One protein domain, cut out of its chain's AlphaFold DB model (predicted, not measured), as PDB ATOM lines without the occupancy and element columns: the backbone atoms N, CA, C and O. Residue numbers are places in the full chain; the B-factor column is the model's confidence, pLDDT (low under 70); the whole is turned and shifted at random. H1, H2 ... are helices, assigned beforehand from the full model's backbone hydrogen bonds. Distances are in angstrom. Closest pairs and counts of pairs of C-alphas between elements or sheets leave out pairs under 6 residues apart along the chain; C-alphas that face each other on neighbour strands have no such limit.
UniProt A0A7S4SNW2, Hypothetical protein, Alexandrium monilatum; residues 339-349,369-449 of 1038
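This is residues 339 to 349 and 369 to 449 of the 1038 residues of the protein "Hypothetical protein" of Alexandrium monilatum (UniProt A0A7S4SNW2). H1 and H5 pack on the longest helix, H2; H6 runs side by side with H1, H4 folds back on H5 as a hairpin, and H3 makes a corner with H2. The 92 printed residues include six named helices, H1 to H6 in order, and no named strand: all helix. The whole is compact, radius of gyration of the C-alphas 12.3 A, spanning 39 by 30 by 23 A.

H2, residues 369 to 385, touches H1, residues 339 to 348, at a steep tilt of 43 degrees, closest C-alphas Leu 347 and Gln 373, 4.6 A. H5, residues 416 to 426, touches H2, closest C-alphas Tyr 418 and Cys 374, 5.3 A. H4, residues 399 to 406, forms a hairpin with H5, closest C-alphas Thr 404 and Phe 421, 5.3 A. H6, residues 430 to 445, touches H1, closest C-alphas Phe 440 and Ala 341, 4.9 A. H3, residues 387 to 396, touches H2 only at the corner. Every O i to N i+4 pair is within hydrogen-bond range in H2.

H2 begins at C-alpha 369 (163.777, 146.725, 153.631) and is 24.7 A long. H6, 22.7 A, ends at C-alpha 445 (187.278, 142.000, 169.684).

Across the cut, C-alphas 349 and 369 are 8.8 A apart. Residues 441 to 449 are under pLDDT 70.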
ATOM      1  N   GLY A 339     179.279 136.714 162.598       78.62
ATOM      2  CA  GLY A 339     177.903 136.665 162.100       78.62
ATOM      3  C   GLY A 339     176.977 137.633 162.830       78.62
ATOM      4  O   GLY A 339     176.164 138.299 162.193       78.62
ATOM      5  N   PHE A 340     177.142 137.796 164.148       82.50
ATOM      6  CA  PHE A 340     176.325 138.728 164.938       82.50
ATOM      7  C   PHE A 340     176.511 140.181 164.468       82.50
ATOM      8  O   PHE A 340     175.526 140.903 164.331       82.50
ATOM      9  N   ALA A 341     177.740 140.587 164.128       80.12
ATOM     10  CA  ALA A 341     178.019 141.900 163.548       80.12
ATOM     11  C   ALA A 341     177.335 142.084 162.179       80.12
ATOM     12  O   ALA A 341     176.721 143.122 161.925       80.12
ATOM     13  N   ALA A 342     177.385 141.063 161.313       81.06
ATOM     14  CA  ALA A 342     176.755 141.105 159.992       81.06
ATOM     15  C   ALA A 342     175.214 141.143 160.062       81.06
ATOM     16  O   ALA A 342     174.588 141.870 159.291       81.06
ATOM     17  N   VAL A 343     174.591 140.406 160.987       85.56
ATOM     18  CA  VAL A 343     173.128 140.408 161.175       85.56
ATOM     19  C   VAL A 343     172.664 141.691 161.881       85.56
ATOM     20  O   VAL A 343     171.673 142.295 161.470       85.56
ATOM     21  N   GLY A 344     173.418 142.178 162.873       83.00
ATOM     22  CA  GLY A 344     173.161 143.455 163.547       83.00
ATOM     23  C   GLY A 344     173.236 144.665 162.607       83.00
ATOM     24  O   GLY A 344     172.417 145.577 162.710       83.00
ATOM     25  N   ALA A 345     174.153 144.654 161.632       80.19
ATOM     26  CA  ALA A 345     174.230 145.685 160.594       80.19
ATOM     27  C   ALA A 345     172.964 145.740 159.714       80.19
ATOM     28  O   ALA A 345     172.495 146.829 159.375       80.19
ATOM     29  N   LEU A 346     172.373 144.584 159.384       82.88
ATOM     30  CA  LEU A 346     171.114 144.514 158.631       82.88
ATOM     31  C   LEU A 346     169.916 144.964 159.472       82.88
ATOM     32  O   LEU A 346     169.082 145.715 158.970       82.88
ATOM     33  N   LEU A 347     169.865 144.575 160.751       84.94
ATOM     34  CA  LEU A 347     168.826 145.011 161.686       84.94
ATOM     35  C   LEU A 347     168.826 146.538 161.888       84.94
ATOM     36  O   LEU A 347     167.763 147.153 161.902       84.94
ATOM     37  N   LEU A 348     169.999 147.164 162.035       78.56
ATOM     38  CA  LEU A 348     170.121 148.591 162.384       78.56
ATOM     39  C   LEU A 348     170.082 149.537 161.173       78.56
ATOM     40  O   LEU A 348     169.860 150.741 161.338       78.56
ATOM     41  N   GLY A 349     170.274 149.001 159.966       67.50
ATOM     42  CA  GLY A 349     170.253 149.754 158.718       67.50
ATOM     43  C   GLY A 349     171.452 150.689 158.520       67.50
ATOM     44  O   GLY A 349     172.341 150.828 159.363       67.50
ATOM     45  N   GLY A 369     162.888 146.207 152.584       72.81
ATOM     46  CA  GLY A 369     163.777 146.725 153.631       72.81
ATOM     47  C   GLY A 369     163.328 146.302 155.030       72.81
ATOM     48  O   GLY A 369     164.128 145.780 155.804       72.81
ATOM     49  N   LEU A 370     162.030 146.455 155.311       80.12
ATOM     50  CA  LEU A 370     161.410 146.025 156.566       80.12
ATOM     51  C   LEU A 370     161.483 144.499 156.734       80.12
ATOM     52  O   LEU A 370     161.881 144.018 157.792       80.12
ATOM     53  N   ALA A 371     161.193 143.737 155.673       82.44
ATOM     54  CA  ALA A 371     161.279 142.278 155.689       82.44
ATOM     55  C   ALA A 371     162.690 141.773 156.049       82.44
ATOM     56  O   ALA A 371     162.820 140.861 156.862       82.44
ATOM     57  N   VAL A 372     163.752 142.393 155.512       84.75
ATOM     58  CA  VAL A 372     165.147 142.052 155.863       84.75
ATOM     59  C   VAL A 372     165.455 142.361 157.334       84.75
ATOM     60  O   VAL A 372     166.120 141.557 157.989       84.75
ATOM     61  N   GLN A 373     164.946 143.468 157.889       86.94
ATOM     62  CA  GLN A 373     165.087 143.755 159.325       86.94
ATOM     63  C   GLN A 373     164.339 142.726 160.191       86.94
ATOM     64  O   GLN A 373     164.899 142.247 161.178       86.94
ATOM     65  N   CYS A 374     163.119 142.325 159.810       88.31
ATOM     66  CA  CYS A 374     162.363 141.282 160.514       88.31
ATOM     67  C   CYS A 374     163.035 139.903 160.417       88.31
ATOM     68  O   CYS A 374     163.087 139.186 161.410       88.31
ATOM     69  N   ALA A 375     163.611 139.536 159.268       86.88
ATOM     70  CA  ALA A 375     164.355 138.283 159.120       86.88
ATOM     71  C   ALA A 375     165.652 138.278 159.953       86.88
ATOM     72  O   ALA A 375     165.981 137.267 160.576       86.88
ATOM     73  N   ALA A 376     166.346 139.419 160.044       89.38
ATOM     74  CA  ALA A 376     167.491 139.588 160.939       89.38
ATOM     75  C   ALA A 376     167.078 139.477 162.419       89.38
ATOM     76  O   ALA A 376     167.748 138.795 163.195       89.38
ATOM     77  N   ALA A 377     165.946 140.077 162.804       89.12
ATOM     78  CA  ALA A 377     165.369 139.931 164.141       89.12
ATOM     79  C   ALA A 377     164.968 138.477 164.452       89.12
ATOM     80  O   ALA A 377     165.291 137.986 165.531       89.12
ATOM     81  N   ARG A 378     164.349 137.761 163.501       90.38
ATOM     82  CA  ARG A 378     163.981 136.338 163.608       90.38
ATOM     83  C   ARG A 378     165.202 135.441 163.828       90.38
ATOM     84  O   ARG A 378     165.200 134.624 164.748       90.38
ATOM     85  N   LEU A 379     166.269 135.639 163.048       89.00
ATOM     86  CA  LEU A 379     167.545 134.933 163.221       89.00
ATOM     87  C   LEU A 379     168.169 135.227 164.595       89.00
ATOM     88  O   LEU A 379     168.526 134.301 165.322       89.00
ATOM     89  N   LEU A 380     168.230 136.496 165.011       87.56
ATOM     90  CA  LEU A 380     168.703 136.859 166.352       87.56
ATOM     91  C   LEU A 380     167.820 136.264 167.460       87.56
ATOM     92  O   LEU A 380     168.341 135.872 168.504       87.56
ATOM     93  N   ARG A 381     166.501 136.158 167.252       85.19
ATOM     94  CA  ARG A 381     165.570 135.610 168.248       85.19
ATOM     95  C   ARG A 381     165.703 134.101 168.413       85.19
ATOM     96  O   ARG A 381     165.558 133.622 169.542       85.19
ATOM     97  N   PHE A 382     166.031 133.388 167.334       82.50
ATOM     98  CA  PHE A 382     166.481 131.999 167.406       82.50
ATOM     99  C   PHE A 382     167.787 131.895 168.206       82.50
ATOM    100  O   PHE A 382     167.858 131.177 169.201       82.50
ATOM    101  N   LEU A 383     168.800 132.687 167.841       80.31
ATOM    102  CA  LEU A 383     170.103 132.686 168.516       80.31
ATOM    103  C   LEU A 383     169.999 133.071 170.006       80.31
ATOM    104  O   LEU A 383     170.821 132.638 170.802       80.31
ATOM    105  N   PHE A 384     168.982 133.832 170.416       78.25
ATOM    106  CA  PHE A 384     168.687 134.127 171.824       78.25
ATOM    107  C   PHE A 384     167.971 132.976 172.560       78.25
ATOM    108  O   PHE A 384     168.077 132.850 173.786       78.25
ATOM    109  N   ALA A 385     167.231 132.132 171.833       70.81
ATOM    110  CA  ALA A 385     166.642 130.919 172.394       70.81
ATOM    111  C   ALA A 385     167.744 129.918 172.783       70.81
ATOM    112  O   ALA A 385     167.706 129.411 173.907       70.81
ATOM    113  N   VAL A 386     168.756 129.734 171.921       67.75
ATOM    114  CA  VAL A 386     169.969 128.934 172.183       67.75
ATOM    115  C   VAL A 386     170.666 129.412 173.463       67.75
ATOM    116  O   VAL A 386     171.209 130.516 173.531       67.75
ATOM    117  N   GLU A 387     170.676 128.575 174.502       58.03
ATOM    118  CA  GLU A 387     171.068 129.000 175.854       58.03
ATOM    119  C   GLU A 387     172.531 129.465 175.962       58.03
ATOM    120  O   GLU A 387     172.817 130.439 176.664       58.03
ATOM    121  N   ARG A 388     173.442 128.841 175.202       61.94
ATOM    122  CA  ARG A 388     174.862 129.238 175.127       61.94
ATOM    123  C   ARG A 388     175.026 130.677 174.609       61.94
ATOM    124  O   ARG A 388     175.764 131.466 175.196       61.94
ATOM    125  N   ASN A 389     174.263 131.044 173.579       64.94
ATOM    126  CA  ASN A 389     174.319 132.353 172.920       64.94
ATOM    127  C   ASN A 389     173.505 133.430 173.673       64.94
ATOM    128  O   ASN A 389     173.785 134.628 173.553       64.94
ATOM    129  N   ARG A 390     172.535 133.021 174.507       70.44
ATOM    130  CA  ARG A 390     171.665 133.909 175.302       70.44
ATOM    131  C   ARG A 390     172.445 134.894 176.183       70.44
ATOM    132  O   ARG A 390     172.021 136.041 176.312       70.44
ATOM    133  N   LYS A 391     173.590 134.492 176.757       65.00
ATOM    134  CA  LYS A 391     174.464 135.400 177.532       65.00
ATOM    135  C   LYS A 391     175.019 136.530 176.659       65.00
ATOM    136  O   LYS A 391     174.896 137.691 177.032       65.00
ATOM    137  N   ALA A 392     175.569 136.208 175.486       65.50
ATOM    138  CA  ALA A 392     176.119 137.205 174.569       65.50
ATOM    139  C   ALA A 392     175.039 138.198 174.104       65.50
ATOM    140  O   ALA A 392     175.222 139.408 174.215       65.50
ATOM    141  N   LEU A 393     173.878 137.699 173.669       71.06
ATOM    142  CA  LEU A 393     172.795 138.547 173.156       71.06
ATOM    143  C   LEU A 393     172.115 139.406 174.242       71.06
ATOM    144  O   LEU A 393     171.730 140.537 173.947       71.06
ATOM    145  N   LYS A 394     172.058 138.946 175.505       72.12
ATOM    146  CA  LYS A 394     171.640 139.782 176.653       72.12
ATOM    147  C   LYS A 394     172.537 141.008 176.871       72.12
ATOM    148  O   LYS A 394     172.037 142.032 177.315       72.12
ATOM    149  N   HIS A 395     173.834 140.927 176.564       71.00
ATOM    150  CA  HIS A 395     174.743 142.080 176.654       71.00
ATOM    151  C   HIS A 395     174.719 142.975 175.405       71.00
ATOM    152  O   HIS A 395     175.260 144.080 175.437       71.00
ATOM    153  N   ILE A 396     174.097 142.524 174.308       75.12
ATOM    154  CA  ILE A 396     173.990 143.308 173.075       75.12
ATOM    155  C   ILE A 396     172.802 144.277 173.143       75.12
ATOM    156  O   ILE A 396     172.979 145.466 172.864       75.12
ATOM    157  N   LEU A 397     171.619 143.787 173.533       78.44
ATOM    158  CA  LEU A 397     170.360 144.544 173.532       78.44
ATOM    159  C   LEU A 397     170.123 145.320 174.852       78.44
ATOM    160  O   LEU A 397     170.042 144.697 175.909       78.44
ATOM    161  N   PRO A 398     169.927 146.656 174.814       75.31
ATOM    162  CA  PRO A 398     169.410 147.437 175.942       75.31
ATOM    163  C   PRO A 398     168.049 146.937 176.453       75.31
ATOM    164  O   PRO A 398     167.219 146.500 175.660       75.31
ATOM    165  N   MET A 399     167.785 147.083 177.757       71.06
ATOM    166  CA  MET A 399     166.612 146.502 178.441       71.06
ATOM    167  C   MET A 399     165.259 146.763 177.753       71.06
ATOM    168  O   MET A 399     164.524 145.812 177.520       71.06
ATOM    169  N   GLY A 400     164.947 148.004 177.354       68.56
ATOM    170  CA  GLY A 400     163.667 148.321 176.692       68.56
ATOM    171  C   GLY A 400     163.517 147.755 175.269       68.56
ATOM    172  O   GLY A 400     162.405 147.562 174.783       68.56
ATOM    173  N   LEU A 401     164.626 147.430 174.591       78.25
ATOM    174  CA  LEU A 401     164.579 146.644 173.351       78.25
ATOM    175  C   LEU A 401     164.506 145.147 173.649       78.25
ATOM    176  O   LEU A 401     163.860 144.413 172.910       78.25
ATOM    177  N   LEU A 402     165.164 144.691 174.716       78.00
ATOM    178  CA  LEU A 402     165.159 143.295 175.144       78.00
ATOM    179  C   LEU A 402     163.754 142.831 175.569       78.00
ATOM    180  O   LEU A 402     163.400 141.694 175.285       78.00
ATOM    181  N   GLU A 403     162.955 143.710 176.175       75.19
ATOM    182  CA  GLU A 403     161.528 143.507 176.475       75.19
ATOM    183  C   GLU A 403     160.732 143.205 175.191       75.19
ATOM    184  O   GLU A 403     160.352 142.057 174.959       75.19
ATOM    185  N   THR A 404     160.641 144.172 174.267       74.94
ATOM    186  CA  THR A 404     159.933 144.003 172.977       74.94
ATOM    187  C   THR A 404     160.481 142.870 172.090       74.94
ATOM    188  O   THR A 404     159.774 142.352 171.225       74.94
ATOM    189  N   PHE A 405     161.734 142.453 172.295       78.44
ATOM    190  CA  PHE A 405     162.356 141.296 171.640       78.44
ATOM    191  C   PHE A 405     161.962 139.951 172.273       78.44
ATOM    192  O   PHE A 405     161.883 138.930 171.583       78.44
ATOM    193  N   ILE A 406     161.720 139.920 173.585       76.75
ATOM    194  CA  ILE A 406     161.238 138.735 174.303       76.75
ATOM    195  C   ILE A 406     159.743 138.522 174.029       76.75
ATOM    196  O   ILE A 406     159.360 137.375 173.765       76.75
ATOM    197  N   ASP A 407     158.954 139.602 173.988       70.62
ATOM    198  CA  ASP A 407     157.502 139.611 173.726       70.62
ATOM    199  C   ASP A 407     157.102 138.969 172.389       70.62
ATOM    200  O   ASP A 407     156.017 138.403 172.269       70.62
ATOM    201  N   ALA A 408     158.004 138.966 171.400       59.72
ATOM    202  CA  ALA A 408     157.838 138.254 170.127       59.72
ATOM    203  C   ALA A 408     157.730 136.714 170.267       59.72
ATOM    204  O   ALA A 408     157.561 136.009 169.271       59.72
ATOM    205  N   GLY A 409     157.829 136.174 171.487       63.09
ATOM    206  CA  GLY A 409     157.653 134.756 171.789       63.09
ATOM    207  C   GLY A 409     158.878 133.894 171.470       63.09
ATOM    208  O   GLY A 409     159.918 134.361 171.003       63.09
ATOM    209  N   SER A 410     158.788 132.599 171.770       61.12
ATOM    210  CA  SER A 410     159.825 131.617 171.436       61.12
ATOM    211  C   SER A 410     159.815 131.314 169.933       61.12
ATOM    212  O   SER A 410     158.967 130.552 169.489       61.12
ATOM    213  N   TYR A 411     160.753 131.918 169.191       69.81
ATOM    214  CA  TYR A 411     161.004 131.728 167.749       69.81
ATOM    215  C   TYR A 411     159.740 131.459 166.911       69.81
ATOM    216  O   TYR A 411     159.424 130.334 166.529       69.81
ATOM    217  N   VAL A 412     159.021 132.532 166.601       74.25
ATOM    218  CA  VAL A 412     157.876 132.496 165.689       74.25
ATOM    219  C   VAL A 412     158.383 132.604 164.244       74.25
ATOM    220  O   VAL A 412     159.321 133.358 163.976       74.25
ATOM    221  N   TRP A 413     157.819 131.835 163.305       79.00
ATOM    222  CA  TRP A 413     158.297 131.827 161.913       79.00
ATOM    223  C   TRP A 413     157.806 133.024 161.067       79.00
ATOM    224  O   TRP A 413     158.651 133.605 160.383       79.00
ATOM    225  N   PRO A 414     156.520 133.436 161.100       82.81
ATOM    226  CA  PRO A 414     156.046 134.683 160.481       82.81
ATOM    227  C   PRO A 414     156.917 135.916 160.793       82.81
ATOM    228  O   PRO A 414     157.380 136.099 161.920       82.81
ATOM    229  N   LEU A 415     157.159 136.770 159.791       84.56
ATOM    230  CA  LEU A 415     158.027 137.955 159.920       84.56
ATOM    231  C   LEU A 415     157.315 139.131 160.607       84.56
ATOM    232  O   LEU A 415     157.958 139.984 161.221       84.56
ATOM    233  N   GLU A 416     155.991 139.150 160.524       83.69
ATOM    234  CA  GLU A 416     155.075 140.148 161.072       83.69
ATOM    235  C   GLU A 416     155.210 140.248 162.600       83.69
ATOM    236  O   GLU A 416     155.161 141.338 163.167       83.69
ATOM    237  N   THR A 417     155.477 139.122 163.270       85.50
ATOM    238  CA  THR A 417     155.681 139.037 164.726       85.50
ATOM    239  C   THR A 417     156.871 139.870 165.214       85.50
ATOM    240  O   THR A 417     156.876 140.324 166.355       85.50
ATOM    241  N   TYR A 418     157.862 140.122 164.354       86.88
ATOM    242  CA  TYR A 418     159.057 140.904 164.687       86.88
ATOM    243  C   TYR A 418     158.917 142.395 164.367       86.88
ATOM    244  O   TYR A 418     159.772 143.189 164.763       86.88
ATOM    245  N   GLU A 419     157.847 142.803 163.680       85.56
ATOM    246  CA  GLU A 419     157.656 144.196 163.279       85.56
ATOM    247  C   GLU A 419     157.584 145.181 164.469       85.56
ATOM    248  O   GLU A 419     158.177 146.255 164.360       85.56
ATOM    249  N   PRO A 420     156.959 144.866 165.628       83.31
ATOM    250  CA  PRO A 420     156.986 145.740 166.806       83.31
ATOM    251  C   PRO A 420     158.407 146.013 167.323       83.31
ATOM    252  O   PRO A 420     158.771 147.171 167.538       83.31
ATOM    253  N   PHE A 421     159.239 144.973 167.434       86.94
ATOM    254  CA  PHE A 421     160.651 145.098 167.811       86.94
ATOM    255  C   PHE A 421     161.446 145.898 166.767       86.94
ATOM    256  O   PHE A 421     162.193 146.810 167.115       86.94
ATOM    257  N   VAL A 422     161.250 145.623 165.474       85.31
ATOM    258  CA  VAL A 422     161.933 146.355 164.392       85.31
ATOM    259  C   VAL A 422     161.518 147.833 164.350       85.31
ATOM    260  O   VAL A 422     162.364 148.695 164.114       85.31
ATOM    261  N   ARG A 423     160.253 148.164 164.646       83.25
ATOM    262  CA  ARG A 423     159.800 149.556 164.839       83.25
ATOM    263  C   ARG A 423     160.502 150.208 166.035       83.25
ATOM    264  O   ARG A 423     161.002 151.320 165.888       83.25
ATOM    265  N   ALA A 424     160.617 149.518 167.174       82.06
ATOM    266  CA  ALA A 424     161.352 150.022 168.338       82.06
ATOM    267  C   ALA A 424     162.839 150.286 168.019       82.06
ATOM    268  O   ALA A 424     163.350 151.365 168.317       82.06
ATOM    269  N   VAL A 425     163.510 149.366 167.316       83.00
ATOM    270  CA  VAL A 425     164.898 149.535 166.837       83.00
ATOM    271  C   VAL A 425     165.030 150.687 165.827       83.00
ATOM    272  O   VAL A 425     166.020 151.425 165.836       83.00
ATOM    273  N   ASN A 426     164.041 150.881 164.954       83.38
ATOM    274  CA  ASN A 426     164.047 151.990 164.001       83.38
ATOM    275  C   ASN A 426     163.845 153.358 164.676       83.38
ATOM    276  O   ASN A 426     164.454 154.329 164.222       83.38
ATOM    277  N   ASN A 427     163.104 153.415 165.787       81.69
ATOM    278  CA  ASN A 427     162.837 154.632 166.563       81.69
ATOM    279  C   ASN A 427     163.994 155.087 167.482       81.69
ATOM    280  O   ASN A 427     163.907 156.168 168.060       81.69
ATOM    281  N   LEU A 428     165.072 154.304 167.616       77.44
ATOM    282  CA  LEU A 428     166.250 154.675 168.414       77.44
ATOM    283  C   LEU A 428     166.915 155.966 167.920       77.44
ATOM    284  O   LEU A 428     167.103 156.154 166.709       77.44
ATOM    285  N   SER A 429     167.382 156.798 168.857       78.69
ATOM    286  CA  SER A 429     168.244 157.937 168.528       78.69
ATOM    287  C   SER A 429     169.560 157.471 167.896       78.69
ATOM    288  O   SER A 429     170.007 156.337 168.087       78.69
ATOM    289  N   GLU A 430     170.239 158.354 167.160       75.25
ATOM    290  CA  GLU A 430     171.512 157.998 166.525       75.25
ATOM    291  C   GLU A 430     172.577 157.555 167.545       75.25
ATOM    292  O   GLU A 430     173.344 156.633 167.265       75.25
ATOM    293  N   ARG A 431     172.573 158.140 168.752       71.62
ATOM    294  CA  ARG A 431     173.474 157.773 169.854       71.62
ATOM    295  C   ARG A 431     173.207 156.354 170.359       71.62
ATOM    296  O   ARG A 431     174.153 155.589 170.535       71.62
ATOM    297  N   GLU A 432     171.945 155.981 170.551       76.12
ATOM    298  CA  GLU A 432     171.559 154.625 170.969       76.12
ATOM    299  C   GLU A 432     171.822 153.601 169.861       76.12
ATOM    300  O   GLU A 432     172.391 152.541 170.120       76.12
ATOM    301  N   ALA A 433     171.510 153.939 168.607       76.50
ATOM    302  CA  ALA A 433     171.805 153.093 167.454       76.50
ATOM    303  C   ALA A 433     173.322 152.914 167.229       76.50
ATOM    304  O   ALA A 433     173.755 151.861 166.760       76.50
ATOM    305  N   ALA A 434     174.147 153.913 167.565       74.81
ATOM    306  CA  ALA A 434     175.607 153.811 167.539       74.81
ATOM    307  C   ALA A 434     176.152 152.931 168.677       74.81
ATOM    308  O   ALA A 434     176.996 152.074 168.418       74.81
ATOM    309  N   LEU A 435     175.633 153.079 169.903       76.69
ATOM    310  CA  LEU A 435     175.958 152.191 171.028       76.69
ATOM    311  C   LEU A 435     175.588 150.735 170.710       76.69
ATOM    312  O   LEU A 435     176.401 149.836 170.913       76.69
ATOM    313  N   LEU A 436     174.404 150.509 170.138       80.69
ATOM    314  CA  LEU A 436     173.935 149.183 169.743       80.69
ATOM    315  C   LEU A 436     174.770 148.593 168.590       80.69
ATOM    316  O   LEU A 436     175.146 147.425 168.661       80.69
ATOM    317  N   ARG A 437     175.169 149.392 167.585       80.50
ATOM    318  CA  ARG A 437     176.156 148.965 166.566       80.50
ATOM    319  C   ARG A 437     177.479 148.523 167.202       80.50
ATOM    320  O   ARG A 437     177.963 147.444 166.874       80.50
ATOM    321  N   GLY A 438     178.021 149.307 168.138       75.62
ATOM    322  CA  GLY A 438     179.240 148.946 168.870       75.62
ATOM    323  C   GLY A 438     179.079 147.657 169.682       75.62
ATOM    324  O   GLY A 438     179.964 146.804 169.676       75.62
ATOM    325  N   ASN A 439     177.921 147.453 170.314       79.38
ATOM    326  CA  ASN A 439     177.608 146.215 171.028       79.38
ATOM    327  C   ASN A 439     177.530 144.984 170.108       79.38
ATOM    328  O   ASN A 439     177.949 143.913 170.529       79.38
ATOM    329  N   PHE A 440     177.068 145.115 168.860       77.94
ATOM    330  CA  PHE A 440     177.131 144.025 167.871       77.94
ATOM    331  C   PHE A 440     178.550 143.756 167.329       77.94
ATOM    332  O   PHE A 440     178.780 142.682 166.776       77.94
ATOM    333  N   GLN A 441     179.494 144.695 167.476       69.31
ATOM    334  CA  GLN A 441     180.880 144.579 166.987       69.31
ATOM    335  C   GLN A 441     181.853 144.034 168.048       69.31
ATOM    336  O   GLN A 441     182.673 143.171 167.742       69.31
ATOM    337  N   ARG A 442     181.702 144.446 169.312       57.00
ATOM    338  CA  ARG A 442     182.517 144.005 170.468       57.00
ATOM    339  C   ARG A 442     182.672 142.483 170.681       57.00
ATOM    340  O   ARG A 442     183.696 142.092 171.242       57.00
ATOM    341  N   PRO A 443     181.739 141.593 170.272       51.62
ATOM    342  CA  PRO A 443     181.961 140.147 170.331       51.62
ATOM    343  C   PRO A 443     183.174 139.677 169.513       51.62
ATOM    344  O   PRO A 443     183.822 138.713 169.913       51.62
ATOM    345  N   ALA A 444     183.511 140.371 168.420       41.44
ATOM    346  CA  ALA A 444     184.673 140.063 167.586       41.44
ATOM    347  C   ALA A 444     185.997 140.368 168.309       41.44
ATOM    348  O   ALA A 444     186.914 139.552 168.309       41.44
ATOM    349  N   GLU A 445     186.069 141.511 169.000       36.53
ATOM    350  CA  GLU A 445     187.278 142.000 169.684       36.53
ATOM    351  C   GLU A 445     187.706 141.088 170.851       36.53
ATOM    352  O   GLU A 445     188.893 140.973 171.152       36.53
ATOM    353  N   ARG A 446     186.754 140.373 171.470       38.00
ATOM    354  CA  ARG A 446     187.038 139.313 172.460       38.00
ATOM    355  C   ARG A 446     187.450 137.971 171.839       38.00
ATOM    356  O   ARG A 446     187.953 137.117 172.557       38.00
ATOM    357  N   SER A 447     187.242 137.778 170.536       36.19
ATOM    358  CA  SER A 447     187.617 136.561 169.797       36.19
ATOM    359  C   SER A 447     188.978 136.699 169.095       36.19
ATOM    360  O   SER A 447     189.705 135.721 168.939       36.19
ATOM    361  N   SER A 448     189.386 137.924 168.739       31.73
ATOM    362  CA  SER A 448     190.668 138.212 168.070       31.73
ATOM    363  C   SER A 448     191.927 138.015 168.931       31.73
ATOM    364  O   SER A 448     193.031 138.193 168.423       31.73
ATOM    365  N   ALA A 449     191.780 137.648 170.208       28.45
ATOM    366  CA  ALA A 449     192.888 137.262 171.088       28.45
ATOM    367  C   ALA A 449     193.272 135.769 170.970       28.45
ATOM    368  O   ALA A 449     194.300 135.358 171.504       28.45
TER     369      ALA A 449